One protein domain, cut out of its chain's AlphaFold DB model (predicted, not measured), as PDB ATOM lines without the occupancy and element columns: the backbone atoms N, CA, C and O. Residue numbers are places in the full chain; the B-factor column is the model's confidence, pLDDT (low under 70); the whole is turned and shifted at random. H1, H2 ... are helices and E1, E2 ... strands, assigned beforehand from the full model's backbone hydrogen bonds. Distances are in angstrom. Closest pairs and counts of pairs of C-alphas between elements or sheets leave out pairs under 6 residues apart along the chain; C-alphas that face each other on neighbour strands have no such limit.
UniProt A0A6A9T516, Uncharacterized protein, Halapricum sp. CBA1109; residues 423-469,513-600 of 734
ATOM      1  N   ILE A 423     137.824 205.455 170.066       92.19
ATOM      2  CA  ILE A 423     138.099 204.635 168.890       92.19
ATOM      3  C   ILE A 423     137.077 204.991 167.821       92.19
ATOM      4  O   ILE A 423     135.900 204.644 167.940       92.19
ATOM      5  N   ASP A 424     137.539 205.664 166.782       92.88
ATOM      6  CA  ASP A 424     136.710 206.118 165.680       92.88
ATOM      7  C   ASP A 424     137.010 205.257 164.456       92.88
ATOM      8  O   ASP A 424     138.161 205.092 164.062       92.88
ATOM      9  N   ALA A 425     135.976 204.672 163.861       92.12
ATOM     10  CA  ALA A 425     136.100 203.895 162.639       92.12
ATOM     11  C   ALA A 425     135.366 204.590 161.495       92.12
ATOM     12  O   ALA A 425     134.205 204.983 161.619       92.12
ATOM     13  N   THR A 426     136.027 204.693 160.351       91.94
ATOM     14  CA  THR A 426     135.410 205.072 159.087       91.94
ATOM     15  C   THR A 426     135.431 203.874 158.151       91.94
ATOM     16  O   THR A 426     136.488 203.332 157.834       91.94
ATOM     17  N   TYR A 427     134.244 203.468 157.716       90.88
ATOM     18  CA  TYR A 427     134.040 202.432 156.722       90.88
ATOM     19  C   TYR A 427     133.721 203.075 155.378       90.88
ATOM     20  O   TYR A 427     132.717 203.784 155.255       90.88
ATOM     21  N   TYR A 428     134.565 202.850 154.379       89.75
ATOM     22  CA  TYR A 428     134.306 203.262 153.009       89.75
ATOM     23  C   TYR A 428     133.829 202.056 152.209       89.75
ATOM     24  O   TYR A 428     134.625 201.204 151.819       89.75
ATOM     25  N   ASP A 429     132.526 202.041 151.976       87.62
ATOM     26  CA  ASP A 429     131.793 200.970 151.307       87.62
ATOM     27  C   ASP A 429     131.983 201.068 149.784       87.62
ATOM     28  O   ASP A 429     131.665 202.102 149.167       87.62
ATOM     29  N   ARG A 430     132.580 200.023 149.201       85.31
ATOM     30  CA  ARG A 430     133.044 199.941 147.811       85.31
ATOM     31  C   ARG A 430     132.780 198.544 147.260       85.31
ATOM     32  O   ARG A 430     132.981 197.538 147.916       85.31
ATOM     33  N   ARG A 431     132.436 198.450 145.973       78.75
ATOM     34  CA  ARG A 431     132.190 197.137 145.352       78.75
ATOM     35  C   ARG A 431     133.477 196.308 145.238       78.75
ATOM     36  O   ARG A 431     134.265 196.546 144.323       78.75
ATOM     37  N   GLY A 432     133.601 195.285 146.079       71.88
ATOM     38  CA  GLY A 432     134.635 194.246 146.039       71.88
ATOM     39  C   GLY A 432     135.930 194.575 146.785       71.88
ATOM     40  O   GLY A 432     136.794 193.707 146.898       71.88
ATOM     41  N   ASP A 433     136.096 195.804 147.277       79.50
ATOM     42  CA  ASP A 433     137.305 196.251 147.977       79.50
ATOM     43  C   ASP A 433     137.030 197.396 148.966       79.50
ATOM     44  O   ASP A 433     137.485 198.540 148.808       79.50
ATOM     45  N   ASP A 434     136.287 197.067 150.014       85.38
ATOM     46  CA  ASP A 434     135.975 197.976 151.109       85.38
ATOM     47  C   ASP A 434     137.229 198.472 151.819       85.38
ATOM     48  O   ASP A 434     138.266 197.807 151.851       85.38
ATOM     49  N   ILE A 435     137.153 199.662 152.408       87.75
ATOM     50  CA  ILE A 435     138.258 200.221 153.191       87.75
ATOM     51  C   ILE A 435     137.767 200.458 154.605       87.75
ATOM     52  O   ILE A 435     136.774 201.153 154.823       87.75
ATOM     53  N   ILE A 436     138.517 199.949 155.573       88.56
ATOM     54  CA  ILE A 436     138.344 200.330 156.968       88.56
ATOM     55  C   ILE A 436     139.516 201.200 157.392       88.56
ATOM     56  O   ILE A 436     140.680 200.905 157.112       88.56
ATOM     57  N   HIS A 437     139.188 202.282 158.073       90.94
ATOM     58  CA  HIS A 437     140.129 203.220 158.648       90.94
ATOM     59  C   HIS A 437     139.756 203.392 160.119       90.94
ATOM     60  O   HIS A 437     138.625 203.758 160.424       90.94
ATOM     61  N   ILE A 438     140.666 203.055 161.027       90.69
ATOM     62  CA  ILE A 438     140.443 203.095 162.472       90.69
ATOM     63  C   ILE A 438     141.463 204.042 163.089       90.69
ATOM     64  O   ILE A 438     142.667 203.832 162.940       90.69
ATOM     65  N   GLU A 439     140.966 205.031 163.818       91.25
ATOM     66  CA  GLU A 439     141.740 206.020 164.557       91.25
ATOM     67  C   GLU A 439     141.526 205.829 166.059       91.25
ATOM     68  O   GLU A 439     140.427 205.516 166.530       91.25
ATOM     69  N   TRP A 440     142.583 206.054 166.834       89.38
ATOM     70  CA  TRP A 440     142.530 206.036 168.290       89.38
ATOM     71  C   TRP A 440     142.977 207.372 168.855       89.38
ATOM     72  O   TRP A 440     143.977 207.949 168.438       89.38
ATOM     73  N   SER A 441     142.302 207.817 169.908       87.56
ATOM     74  CA  SER A 441     142.807 208.894 170.751       87.56
ATOM     75  C   SER A 441     142.777 208.488 172.221       87.56
ATOM     76  O   SER A 441     141.891 207.769 172.676       87.56
ATOM     77  N   GLY A 442     143.788 208.914 172.979       85.62
ATOM     78  CA  GLY A 442     143.938 208.557 174.391       85.62
ATOM     79  C   GLY A 442     145.134 207.650 174.678       85.62
ATOM     80  O   GLY A 442     145.986 207.390 173.829       85.62
ATOM     81  N   ASN A 443     145.257 207.212 175.932       85.81
ATOM     82  CA  ASN A 443     146.421 206.450 176.377       85.81
ATOM     83  C   ASN A 443     146.202 204.942 176.207       85.81
ATOM     84  O   ASN A 443     145.382 204.348 176.893       85.81
ATOM     85  N   GLN A 444     147.020 204.320 175.363       86.75
ATOM     86  CA  GLN A 444     146.963 202.889 175.058       86.75
ATOM     87  C   GLN A 444     147.961 202.045 175.873       86.75
ATOM     88  O   GLN A 444     148.214 200.885 175.555       86.75
ATOM     89  N   THR A 445     148.597 202.602 176.909       87.94
ATOM     90  CA  THR A 445     149.447 201.802 177.809       87.94
ATOM     91  C   THR A 445     148.609 200.904 178.704       87.94
ATOM     92  O   THR A 445     147.552 201.333 179.149       87.94
ATOM     93  N   LEU A 446     149.149 199.755 179.118       87.88
ATOM     94  CA  LEU A 446     148.505 198.871 180.096       87.88
ATOM     95  C   LEU A 446     147.966 199.591 181.347       87.88
ATOM     96  O   LEU A 446     146.863 199.312 181.800       87.88
ATOM     97  N   ALA A 447     148.715 200.567 181.870       86.00
ATOM     98  CA  ALA A 447     148.331 201.373 183.034       86.00
ATOM     99  C   ALA A 447     147.165 202.357 182.780       86.00
ATOM    100  O   ALA A 447     146.871 203.182 183.641       86.00
ATOM    101  N   ALA A 448     146.536 202.300 181.610       85.88
ATOM    102  CA  ALA A 448     145.366 203.080 181.225       85.88
ATOM    103  C   ALA A 448     144.233 202.198 180.664       85.88
ATOM    104  O   ALA A 448     143.365 202.727 179.983       85.88
ATOM    105  N   ALA A 449     144.262 200.882 180.933       88.88
ATOM    106  CA  ALA A 449     143.303 199.904 180.412       88.88
ATOM    107  C   ALA A 449     143.174 199.981 178.873       88.88
ATOM    108  O   ALA A 449     142.220 200.520 178.326       88.88
ATOM    109  N   PRO A 450     144.155 199.483 178.116       90.81
ATOM    110  CA  PRO A 450     144.087 199.522 176.665       90.81
ATOM    111  C   PRO A 450     142.957 198.639 176.133       90.81
ATOM    112  O   PRO A 450     142.439 197.757 176.827       90.81
ATOM    113  N   TRP A 451     142.617 198.851 174.865       91.19
ATOM    114  CA  TRP A 451     141.771 197.932 174.122       91.19
ATOM    115  C   TRP A 451     142.427 196.542 174.040       91.19
ATOM    116  O   TRP A 451     143.651 196.421 173.998       91.19
ATOM    117  N   GLN A 452     141.608 195.495 174.059       90.56
ATOM    118  CA  GLN A 452     141.965 194.104 173.796       90.56
ATOM    119  C   GLN A 452     141.781 193.790 172.322       90.56
ATOM    120  O   GLN A 452     142.688 193.254 171.687       90.56
ATOM    121  N   GLN A 453     140.577 194.058 171.820       89.69
ATOM    122  CA  GLN A 453     140.128 193.638 170.510       89.69
ATOM    123  C   GLN A 453     139.124 194.644 169.962       89.69
ATOM    124  O   GLN A 453     138.257 195.142 170.682       89.69
ATOM    125  N   ILE A 454     139.239 194.907 168.670       90.44
ATOM    126  CA  ILE A 454     138.291 195.680 167.885       90.44
ATOM    127  C   ILE A 454     137.724 194.735 166.839       90.44
ATOM    128  O   ILE A 454     138.466 194.028 166.160       90.44
ATOM    129  N   THR A 455     136.405 194.681 166.760       90.56
ATOM    130  CA  THR A 455     135.674 193.840 165.822       90.56
ATOM    131  C   THR A 455     134.823 194.737 164.940       90.56
ATOM    132  O   THR A 455     133.994 195.488 165.453       90.56
ATOM    133  N   ALA A 456     135.023 194.639 163.632       88.19
ATOM    134  CA  ALA A 456     134.160 195.257 162.636       88.19
ATOM    135  C   ALA A 456     133.468 194.146 161.845       88.19
ATOM    136  O   ALA A 456     134.134 193.244 161.346       88.19
ATOM    137  N   THR A 457     132.144 194.180 161.768       85.88
ATOM    138  CA  THR A 457     131.353 193.260 160.942       85.88
ATOM    139  C   THR A 457     130.703 194.075 159.838       85.88
ATOM    140  O   THR A 457     130.072 195.082 160.141       85.88
ATOM    141  N   PHE A 458     130.868 193.654 158.594       80.62
ATOM    142  CA  PHE A 458     130.293 194.277 157.406       80.62
ATOM    143  C   PHE A 458     129.740 193.144 156.543       80.62
ATOM    144  O   PHE A 458     130.467 192.223 156.151       80.62
ATOM    145  N   GLY A 459     128.410 193.120 156.425       75.88
ATOM    146  CA  GLY A 459     127.705 192.055 155.725       75.88
ATOM    147  C   GLY A 459     127.996 190.685 156.345       75.88
ATOM    148  O   GLY A 459     127.650 190.420 157.499       75.88
ATOM    149  N   ASN A 460     128.641 189.806 155.573       71.69
ATOM    150  CA  ASN A 460     129.032 188.459 156.013       71.69
ATOM    151  C   ASN A 460     130.491 188.354 156.480       71.69
ATOM    152  O   ASN A 460     130.911 187.279 156.913       71.69
ATOM    153  N   THR A 461     131.258 189.437 156.391       75.75
ATOM    154  CA  THR A 461     132.678 189.450 156.725       75.75
ATOM    155  C   THR A 461     132.881 190.071 158.096       75.75
ATOM    156  O   THR A 461     132.260 191.074 158.461       75.75
ATOM    157  N   ARG A 462     133.772 189.472 158.887       82.50
ATOM    158  CA  ARG A 462     134.148 190.004 160.191       82.50
ATOM    159  C   ARG A 462     135.653 190.169 160.282       82.50
ATOM    160  O   ARG A 462     136.408 189.218 160.114       82.50
ATOM    161  N   LEU A 463     136.068 191.390 160.579       85.00
ATOM    162  CA  LEU A 463     137.442 191.775 160.836       85.00
ATOM    163  C   LEU A 463     137.693 191.856 162.335       85.00
ATOM    164  O   LEU A 463     136.933 192.479 163.079       85.00
ATOM    165  N   HIS A 464     138.820 191.302 162.755       86.69
ATOM    166  CA  HIS A 464     139.295 191.344 164.121       86.69
ATOM    167  C   HIS A 464     140.692 191.948 164.181       86.69
ATOM    168  O   HIS A 464     141.653 191.398 163.645       86.69
ATOM    169  N   LEU A 465     140.809 193.067 164.888       87.38
ATOM    170  CA  LEU A 465     142.079 193.675 165.251       87.38
ATOM    171  C   LEU A 465     142.354 193.374 166.725       87.38
ATOM    172  O   LEU A 465     141.584 193.761 167.599       87.38
ATOM    173  N   GLY A 466     143.443 192.670 167.008       87.81
ATOM    174  CA  GLY A 466     143.906 192.328 168.348       87.81
ATOM    175  C   GLY A 466     145.019 193.262 168.809       87.81
ATOM    176  O   GLY A 466     145.961 193.543 168.068       87.81
ATOM    177  N   SER A 467     144.923 193.726 170.052       88.25
ATOM    178  CA  SER A 467     145.909 194.617 170.666       88.25
ATOM    179  C   SER A 467     147.263 193.925 170.805       88.25
ATOM    180  O   SER A 467     147.327 192.700 170.701       88.25
ATOM    181  N   PRO A 468     148.357 194.651 171.085       87.25
ATOM    182  CA  PRO A 468     149.661 194.033 171.293       87.25
ATOM    183  C   PRO A 468     149.831 193.460 172.709       87.25
ATOM    184  O   PRO A 468     150.867 192.875 173.010       87.25
ATOM    185  N   TRP A 469     148.860 193.631 173.611       90.38
ATOM    186  CA  TRP A 469     148.990 193.189 174.999       90.38
ATOM    187  C   TRP A 469     148.781 191.677 175.107       90.38
ATOM    188  O   TRP A 469     147.807 191.117 174.596       90.38
ATOM    189  N   ASN A 513     152.951 192.309 168.597       79.00
ATOM    190  CA  ASN A 513     152.430 193.184 167.550       79.00
ATOM    191  C   ASN A 513     150.900 193.234 167.580       79.00
ATOM    192  O   ASN A 513     150.240 192.307 168.055       79.00
ATOM    193  N   VAL A 514     150.340 194.315 167.034       79.50
ATOM    194  CA  VAL A 514     148.922 194.340 166.671       79.50
ATOM    195  C   VAL A 514     148.684 193.267 165.615       79.50
ATOM    196  O   VAL A 514     149.399 193.202 164.615       79.50
ATOM    197  N   SER A 515     147.709 192.406 165.870       78.75
ATOM    198  CA  SER A 515     147.348 191.293 164.997       78.75
ATOM    199  C   SER A 515     146.040 191.599 164.289       78.75
ATOM    200  O   SER A 515     145.134 192.148 164.908       78.75
ATOM    201  N   LEU A 516     145.914 191.206 163.028       80.50
ATOM    202  CA  LEU A 516     144.682 191.354 162.263       80.50
ATOM    203  C   LEU A 516     144.319 190.011 161.640       80.50
ATOM    204  O   LEU A 516     145.177 189.364 161.041       80.50
ATOM    205  N   TYR A 517     143.063 189.601 161.785       77.50
ATOM    206  CA  TYR A 517     142.525 188.433 161.098       77.50
ATOM    207  C   TYR A 517     141.084 188.680 160.642       77.50
ATOM    208  O   TYR A 517     140.370 189.507 161.210       77.50
ATOM    209  N   LEU A 518     140.683 187.973 159.591       73.19
ATOM    210  CA  LEU A 518     139.330 187.972 159.044       73.19
ATOM    211  C   LEU A 518     138.703 186.601 159.316       73.19
ATOM    212  O   LEU A 518     139.383 185.584 159.172       73.19
ATOM    213  N   ASP A 519     137.428 186.568 159.692       70.38
ATOM    214  CA  ASP A 519     136.652 185.328 159.653       70.38
ATOM    215  C   ASP A 519     136.440 184.960 158.173       70.38
ATOM    216  O   ASP A 519     135.772 185.697 157.448       70.38
ATOM    217  N   GLU A 520     137.017 183.849 157.701       55.69
ATOM    218  CA  GLU A 520     136.783 183.363 156.334       55.69
ATOM    219  C   GLU A 520     135.382 182.724 156.231       55.69
ATOM    220  O   GLU A 520     135.101 181.742 156.935       55.69
ATOM    221  N   PRO A 521     134.483 183.212 155.352       51.28
ATOM    222  CA  PRO A 521     133.280 182.470 155.001       51.28
ATOM    223  C   PRO A 521     133.667 181.138 154.347       51.28
ATOM    224  O   PRO A 521     134.571 181.083 153.520       51.28
ATOM    225  N   ALA A 522     132.927 180.062 154.633       41.88
ATOM    226  CA  ALA A 522     133.245 178.709 154.151       41.88
ATOM    227  C   ALA A 522     133.390 178.564 152.615       41.88
ATOM    228  O   ALA A 522     133.954 177.575 152.151       41.88
ATOM    229  N   ASN A 523     132.885 179.528 151.835       40.56
ATOM    230  CA  ASN A 523     132.834 179.476 150.373       40.56
ATOM    231  C   ASN A 523     133.552 180.645 149.670       40.56
ATOM    232  O   ASN A 523     133.561 180.669 148.440       40.56
ATOM    233  N   GLU A 524     134.134 181.606 150.399       52.78
ATOM    234  CA  GLU A 524     134.702 182.827 149.808       52.78
ATOM    235  C   GLU A 524     136.011 183.234 150.491       52.78
ATOM    236  O   GLU A 524     136.121 183.230 151.712       52.78
ATOM    237  N   SER A 525     137.018 183.600 149.698       53.94
ATOM    238  CA  SER A 525     138.291 184.107 150.214       53.94
ATOM    239  C   SER A 525     138.187 185.616 150.427       53.94
ATOM    240  O   SER A 525     137.971 186.346 149.464       53.94
ATOM    241  N   SER A 526     138.362 186.073 151.668       62.00
ATOM    242  CA  SER A 526     138.531 187.493 152.003       62.00
ATOM    243  C   SER A 526     139.974 187.731 152.433       62.00
ATOM    244  O   SER A 526     140.565 186.884 153.102       62.00
ATOM    245  N   TRP A 527     140.564 188.864 152.060       65.38
ATOM    246  CA  TRP A 527     141.941 189.183 152.445       65.38
ATOM    247  C   TRP A 527     142.112 190.653 152.802       65.38
ATOM    248  O   TRP A 527     141.430 191.536 152.285       65.38
ATOM    249  N   TRP A 528     143.042 190.893 153.724       72.12
ATOM    250  CA  TRP A 528     143.415 192.221 154.182       72.12
ATOM    251  C   TRP A 528     144.669 192.705 153.468       72.12
ATOM    252  O   TRP A 528     145.702 192.026 153.484       72.12
ATOM    253  N   ARG A 529     144.619 193.928 152.943       74.50
ATOM    254  CA  ARG A 529     145.800 194.660 152.490       74.50
ATOM    255  C   ARG A 529     145.940 195.946 153.293       74.50
ATOM    256  O   ARG A 529     145.204 196.903 153.068       74.50
ATOM    257  N   GLY A 530     146.915 195.971 154.199       71.38
ATOM    258  CA  GLY A 530     147.267 197.183 154.937       71.38
ATOM    259  C   GLY A 530     147.736 198.282 153.985       71.38
ATOM    260  O   GLY A 530     148.563 198.021 153.111       71.38
ATOM    261  N   ASP A 531     147.197 199.485 154.159       70.56
ATOM    262  CA  ASP A 531     147.499 200.655 153.325       70.56
ATOM    263  C   ASP A 531     148.262 201.719 154.121       70.56
ATOM    264  O   ASP A 531     149.261 202.267 153.655       70.56
ATOM    265  N   TYR A 532     147.835 201.966 155.363       74.12
ATOM    266  CA  TYR A 532     148.400 203.010 156.208       74.12
ATOM    267  C   TYR A 532     148.435 202.599 157.682       74.12
ATOM    268  O   TYR A 532     147.532 201.924 158.177       74.12
ATOM    269  N   ALA A 533     149.490 203.013 158.385       78.88
ATOM    270  CA  ALA A 533     149.577 202.908 159.833       78.88
ATOM    271  C   ALA A 533     150.441 204.042 160.400       78.88
ATOM    272  O   ALA A 533     151.576 204.239 159.957       78.88
ATOM    273  N   GLU A 534     149.938 204.747 161.414       79.06
ATOM    274  CA  GLU A 534     150.678 205.802 162.116       79.06
ATOM    275  C   GLU A 534     151.047 205.348 163.528       79.06
ATOM    276  O   GLU A 534     150.210 204.853 164.279       79.06
ATOM    277  N   ILE A 535     152.320 205.486 163.905       80.19
ATOM    278  CA  ILE A 535     152.820 205.034 165.210       80.19
ATOM    279  C   ILE A 535     152.658 206.159 166.239       80.19
ATOM    280  O   ILE A 535     153.371 207.158 166.169       80.19
ATOM    281  N   ASN A 536     151.831 205.937 167.265       77.88
ATOM    282  CA  ASN A 536     151.719 206.813 168.438       77.88
ATOM    283  C   ASN A 536     153.018 206.813 169.243       77.88
ATOM    284  O   ASN A 536     153.622 207.839 169.575       77.88
ATOM    285  N   ARG A 537     153.426 205.605 169.636       81.00
ATOM    286  CA  ARG A 537     154.538 205.394 170.553       81.00
ATOM    287  C   ARG A 537     155.065 203.986 170.470       81.00
ATOM    288  O   ARG A 537     154.378 203.057 170.071       81.00
ATOM    289  N   ILE A 538     156.273 203.826 170.985       82.44
ATOM    290  CA  ILE A 538     156.922 202.532 171.105       82.44
ATOM    291  C   ILE A 538     156.925 202.118 172.575       82.44
ATOM    292  O   ILE A 538     157.373 202.870 173.449       82.44
ATOM    293  N   VAL A 539     156.425 200.918 172.857       83.50
ATOM    294  CA  VAL A 539     156.483 200.300 174.180       83.50
ATOM    295  C   VAL A 539     157.639 199.302 174.187       83.50
ATOM    296  O   VAL A 539     157.673 198.404 173.351       83.50
ATOM    297  N   PRO A 540     158.610 199.430 175.105       82.81
ATOM    298  CA  PRO A 540     159.654 198.427 175.228       82.81
ATOM    299  C   PRO A 540     159.054 197.110 175.722       82.81
ATOM    300  O   PRO A 540     158.154 197.122 176.573       82.81
ATOM    301  N   GLY A 541     159.619 196.009 175.234       78.62
ATOM    302  CA  GLY A 541     159.330 194.674 175.734       78.62
ATOM    303  C   GLY A 541     159.561 194.545 177.240       78.62
ATOM    304  O   GLY A 541     160.233 195.356 177.892       78.62
ATOM    305  N   THR A 542     158.961 193.519 177.815       81.81
ATOM    306  CA  THR A 542     159.038 193.193 179.240       81.81
ATOM    307  C   THR A 542     159.956 191.998 179.472       81.81
ATOM    308  O   THR A 542     160.178 191.175 178.590       81.81
ATOM    309  N   SER A 543     160.493 191.862 180.681       78.94
ATOM    310  CA  SER A 543     161.242 190.662 181.052       78.94
ATOM    311  C   SER A 543     160.284 189.506 181.361       78.94
ATOM    312  O   SER A 543     159.571 189.545 182.374       78.94
ATOM    313  N   LEU A 544     160.310 188.471 180.528       82.50
ATOM    314  CA  LEU A 544     159.725 187.164 180.822       82.50
ATOM    315  C   LEU A 544     160.813 186.214 181.362       82.50
ATOM    316  O   LEU A 544     162.000 186.498 181.170       82.50
ATOM    317  N   PRO A 545     160.446 185.135 182.079       79.69
ATOM    318  CA  PRO A 545     161.369 184.037 182.365       79.69
ATOM    319  C   PRO A 545     162.032 183.519 181.086       79.69
ATOM    320  O   PRO A 545     161.423 183.561 180.020       79.69
ATOM    321  N   SER A 546     163.263 183.016 181.187       74.75
ATOM    322  CA  SER A 546     164.028 182.530 180.027       74.75
ATOM    323  C   SER A 546     163.433 181.293 179.359       74.75
ATOM    324  O   SER A 546     163.787 181.010 178.220       74.75
ATOM    325  N   THR A 547     162.561 180.572 180.062       73.44
ATOM    326  CA  THR A 547     161.785 179.454 179.521       73.44
ATOM    327  C   THR A 547     160.725 179.926 178.529       73.44
ATOM    328  O   THR A 547     160.442 179.206 177.584       73.44
ATOM    329  N   ILE A 548     160.220 181.161 178.673       78.00
ATOM    330  CA  ILE A 548     159.172 181.691 177.801       78.00
ATOM    331  C   ILE A 548     159.753 182.366 176.568       78.00
ATOM    332  O   ILE A 548     160.337 183.456 176.624       78.00
ATOM    333  N   ILE A 549     159.516 181.748 175.418       75.12
ATOM    334  CA  ILE A 549     160.025 182.205 174.129       75.12
ATOM    335  C   ILE A 549     158.992 183.114 173.459       75.12
ATOM    336  O   ILE A 549     158.185 182.695 172.639       75.12
ATOM    337  N   ALA A 550     159.035 184.407 173.769       76.75
ATOM    338  CA  ALA A 550     158.193 185.414 173.119       76.75
ATOM    339  C   ALA A 550     159.037 186.319 172.197       76.75
ATOM    340  O   ALA A 550     159.462 187.396 172.628       76.75
ATOM    341  N   PRO A 551     159.315 185.921 170.937       71.06
ATOM    342  CA  PRO A 551     160.164 186.700 170.028       71.06
ATOM    343  C   PRO A 551     159.581 188.086 169.734       71.06
ATOM    344  O   PRO A 551     160.337 189.055 169.654       71.06
ATOM    345  N   ASP A 552     158.253 188.205 169.669       69.31
ATOM    346  CA  ASP A 552     157.569 189.485 169.456       69.31
ATOM    347  C   ASP A 552     157.853 190.490 170.580       69.31
ATOM    348  O   ASP A 552     157.886 191.691 170.346       69.31
ATOM    349  N   ASN A 553     158.134 190.001 171.789       78.31
ATOM    350  CA  ASN A 553     158.464 190.823 172.950       78.31
ATOM    351  C   ASN A 553     159.967 191.157 173.044       78.31
ATOM    352  O   ASN A 553     160.370 191.993 173.853       78.31
ATOM    353  N   ALA A 554     160.824 190.532 172.225       67.50
ATOM    354  CA  ALA A 554     162.262 190.813 172.210       67.50
ATOM    355  C   ALA A 554     162.590 192.187 171.603       67.50
ATOM    356  O   ALA A 554     163.672 192.734 171.839       67.50
ATOM    357  N   ARG A 555     161.668 192.755 170.816       71.50
ATOM    358  CA  ARG A 555     161.806 194.075 170.194       71.50
ATOM    359  C   ARG A 555     160.780 195.043 170.791       71.50
ATOM    360  O   ARG A 555     159.741 194.619 171.276       71.50
ATOM    361  N   PRO A 556     161.068 196.354 170.803       78.44
ATOM    362  CA  PRO A 556     160.060 197.345 171.146       78.44
ATOM    363  C   PRO A 556     158.891 197.298 170.154       78.44
ATOM    364  O   PRO A 556     159.125 197.293 168.945       78.44
ATOM    365  N   SER A 557     157.661 197.327 170.661       81.94
ATOM    366  CA  SER A 557     156.452 197.198 169.841       81.94
ATOM    367  C   SER A 557     155.759 198.549 169.659       81.94
ATOM    368  O   SER A 557     155.622 199.302 170.636       81.94
ATOM    369  N   PRO A 558     155.321 198.892 168.438       79.88
ATOM    370  CA  PRO A 558     154.546 200.100 168.197       79.88
ATOM    371  C   PRO A 558     153.114 199.950 168.729       79.88
ATOM    372  O   PRO A 558     152.470 198.916 168.561       79.88
ATOM    373  N   LEU A 559     152.612 201.011 169.355       83.12
ATOM    374  CA  LEU A 559     151.182 201.283 169.467       83.12
ATOM    375  C   LEU A 559     150.831 202.284 168.370       83.12
ATOM    376  O   LEU A 559     151.583 203.244 168.166       83.12
ATOM    377  N   TYR A 560     149.716 202.065 167.689       82.75
ATOM    378  CA  TYR A 560     149.304 202.869 166.544       82.75
ATOM    379  C   TYR A 560     148.268 203.919 166.952       82.75
ATOM    380  O   TYR A 560     147.474 203.667 167.853       82.75
ATOM    381  N   ASP A 561     148.303 205.086 166.313       84.75
ATOM    382  CA  ASP A 561     147.231 206.095 166.349       84.75
ATOM    383  C   ASP A 561     146.209 205.878 165.236       84.75
ATOM    384  O   ASP A 561     145.046 206.232 165.398       84.75
ATOM    385  N   GLU A 562     146.626 205.214 164.161       87.75
ATOM    386  CA  GLU A 562     145.787 204.958 163.001       87.75
ATOM    387  C   GLU A 562     146.186 203.641 162.334       87.75
ATOM    388  O   GLU A 562     147.379 203.332 162.227       87.75
ATOM    389  N   VAL A 563     145.198 202.864 161.890       87.06
ATOM    390  CA  VAL A 563     145.378 201.754 160.947       87.06
ATOM    391  C   VAL A 563     144.289 201.838 159.892       87.06
ATOM    392  O   VAL A 563     143.103 201.886 160.214       87.06
ATOM    393  N   ALA A 564     144.693 201.769 158.629       87.81
ATOM    394  CA  ALA A 564     143.780 201.656 157.507       87.81
ATOM    395  C   ALA A 564     144.217 200.570 156.527       87.81
ATOM    396  O   ALA A 564     145.407 200.266 156.364       87.81
ATOM    397  N   GLY A 565     143.242 199.993 155.840       85.44
ATOM    398  CA  GLY A 565     143.504 199.016 154.799       85.44
ATOM    399  C   GLY A 565     142.249 198.549 154.092       85.44
ATOM    400  O   GLY A 565     141.122 198.852 154.488       85.44
ATOM    401  N   TYR A 566     142.498 197.819 153.015       83.19
ATOM    402  CA  TYR A 566     141.480 197.266 152.145       83.19
ATOM    403  C   TYR A 566     141.075 195.890 152.657       83.19
ATOM    404  O   TYR A 566     141.939 195.039 152.906       83.19
ATOM    405  N   VAL A 567     139.773 195.667 152.773       79.69
ATOM    406  CA  VAL A 567     139.189 194.340 152.884       79.69
ATOM    407  C   VAL A 567     138.646 193.993 151.512       79.69
ATOM    408  O   VAL A 567     137.600 194.489 151.108       79.69
ATOM    409  N   GLU A 568     139.368 193.163 150.767       74.31
ATOM    410  CA  GLU A 568     138.830 192.704 149.491       74.31
ATOM    411  C   GLU A 568     137.961 191.471 149.737       74.31
ATOM    412  O   GLU A 568     138.406 190.472 150.321       74.31
ATOM    413  N   THR A 569     136.719 191.571 149.284       67.75
ATOM    414  CA  THR A 569     135.677 190.555 149.410       67.75
ATOM    415  C   THR A 569     135.091 190.281 148.023       67.75
ATOM    416  O   THR A 569     135.303 191.028 147.066       67.75
ATOM    417  N   LEU A 570     134.348 189.184 147.869       62.88
ATOM    418  CA  LEU A 570     133.564 188.963 146.648       62.88
ATOM    419  C   LEU A 570     132.239 189.738 146.660       62.88
ATOM    420  O   LEU A 570     131.474 189.620 145.693       62.88
ATOM    421  N   ASP A 571     131.984 190.529 147.707       63.28
ATOM    422  CA  ASP A 571     130.785 191.341 147.811       63.28
ATOM    423  C   ASP A 571     130.757 192.390 146.692       63.28
ATOM    424  O   ASP A 571     131.747 193.034 146.349       63.28
ATOM    425  N   ARG A 572     129.604 192.508 146.040       67.94
ATOM    426  CA  ARG A 572     129.354 193.475 144.961       67.94
ATOM    427  C   ARG A 572     128.223 194.429 145.306       67.94
ATOM    428  O   ARG A 572     127.858 195.257 144.460       67.94
ATOM    429  N   GLU A 573     127.623 194.268 146.476       68.81
ATOM    430  CA  GLU A 573     126.578 195.137 146.973       68.81
ATOM    431  C   GLU A 573     127.197 196.380 147.625       68.81
ATOM    432  O   GLU A 573     128.401 196.474 147.817       68.81
ATOM    433  N   LEU A 574     126.369 197.405 147.803       76.06
ATOM    434  CA  LEU A 574     126.712 198.626 148.524       76.06
ATOM    435  C   LEU A 574     125.618 198.826 149.571       76.06
ATOM    436  O   LEU A 574     124.450 198.514 149.310       76.06
ATOM    437  N   GLY A 575     125.958 199.432 150.699       74.25
ATOM    438  CA  GLY A 575     125.031 199.777 151.773       74.25
ATOM    439  C   GLY A 575     124.719 198.614 152.707       74.25
ATOM    440  O   GLY A 575     123.590 198.519 153.189       74.25
ATOM    441  N   GLU A 576     125.690 197.736 152.936       75.75
ATOM    442  CA  GLU A 576     125.589 196.660 153.917       75.75
ATOM    443  C   GLU A 576     125.509 197.177 155.362       75.75
ATOM    444  O   GLU A 576     125.913 198.299 155.685       75.75
ATOM    445  N   ASP A 577     124.967 196.337 156.247       80.62
ATOM    446  CA  ASP A 577     124.936 196.633 157.673       80.62
ATOM    447  C   ASP A 577     126.351 196.514 158.250       80.62
ATOM    448  O   ASP A 577     127.008 195.478 158.113       80.62
ATOM    449  N   VAL A 578     126.794 197.578 158.926       84.94
ATOM    450  CA  VAL A 578     128.112 197.642 159.562       84.94
ATOM    451  C   VAL A 578     127.954 197.749 161.075       84.94
ATOM    452  O   VAL A 578     127.294 198.655 161.589       84.94
ATOM    453  N   GLU A 579     128.593 196.836 161.798       88.25
ATOM    454  CA  GLU A 579     128.700 196.845 163.253       88.25
ATOM    455  C   GLU A 579     130.159 197.046 163.663       88.25
ATOM    456  O   GLU A 579     131.066 196.412 163.125       88.25
ATOM    457  N   PHE A 580     130.386 197.904 164.654       90.25
ATOM    458  CA  PHE A 580     131.709 198.170 165.201       90.25
ATOM    459  C   PHE A 580     131.684 198.041 166.718       90.25
ATOM    460  O   PHE A 580     130.863 198.666 167.390       90.25
ATOM    461  N   ARG A 581     132.598 197.239 167.266       91.50
ATOM    462  CA  ARG A 581     132.699 196.997 168.704       91.50
ATOM    463  C   ARG A 581     134.150 196.943 169.143       91.50
ATOM    464  O   ARG A 581     134.960 196.259 168.525       91.50
ATOM    465  N   ALA A 582     134.461 197.589 170.260       91.62
ATOM    466  CA  ALA A 582     135.777 197.512 170.877       91.62
ATOM    467  C   ALA A 582     135.671 197.164 172.362       91.62
ATOM    468  O   ALA A 582     134.805 197.679 173.074       91.62
ATOM    469  N   THR A 583     136.565 196.299 172.831       91.56
ATOM    470  CA  THR A 583     136.645 195.891 174.237       91.56
ATOM    471  C   THR A 583     138.005 196.226 174.828       91.56
ATOM    472  O   THR A 583     139.000 196.281 174.110       91.56
ATOM    473  N   THR A 584     138.065 196.442 176.140       91.81
ATOM    474  CA  THR A 584     139.304 196.594 176.912       91.81
ATOM    475  C   THR A 584     139.918 195.236 177.232       91.81
ATOM    476  O   THR A 584     139.269 194.200 177.094       91.81
ATOM    477  N   ILE A 585     141.160 195.222 177.722       89.69
ATOM    478  CA  ILE A 585     141.818 194.017 178.271       89.69
ATOM    479  C   ILE A 585     141.057 193.350 179.426       89.69
ATOM    480  O   ILE A 585     141.423 192.250 179.820       89.69
ATOM    481  N   PHE A 586     140.015 193.982 179.972       88.31
ATOM    482  CA  PHE A 586     139.118 193.390 180.967       88.31
ATOM    483  C   PHE A 586     137.775 192.940 180.365       88.31
ATOM    484  O   PHE A 586     136.829 192.698 181.112       88.31
ATOM    485  N   GLU A 587     137.685 192.848 179.030       85.56
ATOM    486  CA  GLU A 587     136.487 192.496 178.244       85.56
ATOM    487  C   GLU A 587     135.300 193.450 178.428       85.56
ATOM    488  O   GLU A 587     134.151 193.132 178.110       85.56
ATOM    489  N   LYS A 588     135.572 194.661 178.915       87.31
ATOM    490  CA  LYS A 588     134.578 195.717 179.050       87.31
ATOM    491  C   LYS A 588     134.469 196.490 177.741       87.31
ATOM    492  O   LYS A 588     135.474 196.764 177.098       87.31
ATOM    493  N   GLU A 589     133.253 196.815 177.323       89.00
ATOM    494  CA  GLU A 589     133.038 197.609 176.113       89.00
ATOM    495  C   GLU A 589     133.522 199.047 176.309       89.00
ATOM    496  O   GLU A 589     133.232 199.668 177.333       89.00
ATOM    497  N   ILE A 590     134.262 199.563 175.327       89.94
ATOM    498  CA  ILE A 590     134.780 200.931 175.348       89.94
ATOM    499  C   ILE A 590     133.642 201.869 174.953       89.94
ATOM    500  O   ILE A 590     133.141 201.807 173.833       89.94
ATOM    501  N   GLY A 591     133.237 202.752 175.868       79.44
ATOM    502  CA  GLY A 591     132.109 203.663 175.636       79.44
ATOM    503  C   GLY A 591     132.382 204.765 174.602       79.44
ATOM    504  O   GLY A 591     131.444 205.359 174.079       79.44
ATOM    505  N   GLY A 592     133.653 205.055 174.311       81.25
ATOM    506  CA  GLY A 592     134.091 206.060 173.340       81.25
ATOM    507  C   GLY A 592     134.271 205.519 171.922       81.25
ATOM    508  O   GLY A 592     135.275 205.839 171.299       81.25
ATOM    509  N   THR A 593     133.369 204.671 171.426       87.06
ATOM    510  CA  THR A 593     133.439 204.127 170.061       87.06
ATOM    511  C   THR A 593     132.504 204.875 169.114       87.06
ATOM    512  O   THR A 593     131.364 205.191 169.467       87.06
ATOM    513  N   SER A 594     132.964 205.165 167.899       90.00
ATOM    514  CA  SER A 594     132.115 205.721 166.846       90.00
ATOM    515  C   SER A 594     132.369 205.050 165.500       90.00
ATOM    516  O   SER A 594     133.454 204.537 165.237       90.00
ATOM    517  N   LEU A 595     131.332 205.017 164.662       91.31
ATOM    518  CA  LEU A 595     131.381 204.449 163.321       91.31
ATOM    519  C   LEU A 595     130.762 205.433 162.330       91.31
ATOM    520  O   LEU A 595     129.619 205.866 162.498       91.31
ATOM    521  N   SER A 596     131.506 205.750 161.277       91.06
ATOM    522  CA  SER A 596     131.049 206.522 160.128       91.06
ATOM    523  C   SER A 596     131.068 205.643 158.886       91.06
ATOM    524  O   SER A 596     132.109 205.101 158.532       91.06
ATOM    525  N   VAL A 597     129.934 205.532 158.196       90.19
ATOM    526  CA  VAL A 597     129.827 204.798 156.929       90.19
ATOM    527  C   VAL A 597     129.778 205.794 155.774       90.19
ATOM    528  O   VAL A 597     128.923 206.684 155.738       90.19
ATOM    529  N   VAL A 598     130.701 205.649 154.827       90.25
ATOM    530  CA  VAL A 598     130.871 206.518 153.661       90.25
ATOM    531  C   VAL A 598     130.702 205.685 152.386       90.25
ATOM    532  O   VAL A 598     131.675 205.118 151.894       90.25
ATOM    533  N   PRO A 599     129.487 205.619 151.815       88.56
ATOM    534  CA  PRO A 599     129.254 204.850 150.601       88.56
ATOM    535  C   PRO A 599     129.853 205.552 149.383       88.56
ATOM    536  O   PRO A 599     129.582 206.738 149.131       88.56
ATOM    537  N   TYR A 600     130.634 204.816 148.596       90.62
ATOM    538  CA  TYR A 600     131.081 205.283 147.291       90.62
ATOM    539  C   TYR A 600     129.921 205.278 146.290       90.62
ATOM    540  O   TYR A 600     128.993 204.472 146.346       90.62
TER     541      TYR A 600
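Overview. This is residues 423 to 469 and 513 to 600 of the 734 residues of an uncharacterized protein of Halapricum sp. CBA1109 (UniProt A0A6A9T516). What shape do these atoms make? Two sheets stand face to face as a sandwich, their strands crossing at only 20 degrees: E6, E7, E2, E1 and E9 make one layer, E5, E4, E3 and E8 the other. The long pair E6 and E7 bends within its layer, and the short helix H1, between these two strands in the chain, lies at one end of the elongated whole, on neither sheet. What is it built of? The printed part has 135 residues, mostly strand in class, in the order E1 E2 E3 E4 E5 E6 H1 E7 E8 E9; the five-strand sheet, E6 E7 E2 E1 E9, is mixed and the four-strand sheet, E5 E4 E3 E8, is all antiparallel. How large is it? It is compact, with a radius of gyration of the C-alphas of 16.0 A, and the C-alphas span 50 by 31 by 25 A.

Along the chain. Where do the first strands run? E1 is residues 423 to 429, with C-alpha 423 at (138.099, 204.635, 168.890), and E2 is residues 433 to 441, 26.6 A long. E3 is residues 451 to 458 and E4 residues 461 to 466. What follows the cut? E5 is residues 515 to 519, and E6, residues 527 to 539, is 28.4 A long and bends by 86 degrees at residue 536, where C-alpha 536 is at (151.719, 206.813, 168.438). H1 is residues 551 to 554, and E7, residues 557 to 568, is 27.3 A long and bends by 85 degrees at residue 561. Which strands come last? E8 is residues 578 to 584; E9 is residues 592 to 599, 23.3 A long, and ends with C-alpha 599 at (129.254, 204.850, 150.601).

Arrangement. How is the five-strand sheet joined? Edge strand E6 is antiparallel to E7 at 168 degrees, with N 529 and O 566 2.9 A apart, and E7 is antiparallel to E2 at 158 degrees, with N 438 and O 563 2.8 A apart. E2 and E1 form a hairpin, antiparallel at 165 degrees, with N 426 and O 437 2.8 A apart. E1 and edge strand E9 are parallel at 13 degrees, with N 427 and O 596 2.8 A apart. And the four-strand sheet? E5 and E4 are antiparallel at 160 degrees, with N 464 and O 517 2.8 A apart, and E4 and E3 form a hairpin, with N 463 and O 456 2.8 A apart. E3 and E8 are antiparallel at 171 degrees, with N 457 and O 579 2.8 A apart. How do the sheets meet? The parts that face each other are 9.8 A apart centre to centre. The closest C-alphas of E8 and E9, those of Phe 580 and Leu 595, are 6.6 A apart, and those of E5 and E6, Leu 518 and Trp 527, 7.2 A. What of H1? With 4 residues it is too short for any O i to N i+4 pair; its one O i to N i+3 pair is within hydrogen-bond range.

Size, cuts and confidence. Which C-alphas are farthest apart? Those of Ser 546 and Tyr 600, at 51.7 A. Where is the printed part cut? Residues 470 to 512 are not printed, and C-alphas 469 and 513 are 8.2 A apart across the cut. Which link is long? The link E6 to H1, with 11 residues, is long. Where is confidence low? The mean pLDDT of the printed part is 81.0; residues 520 to 527, 552, 554 and 569 to 573 are under 70.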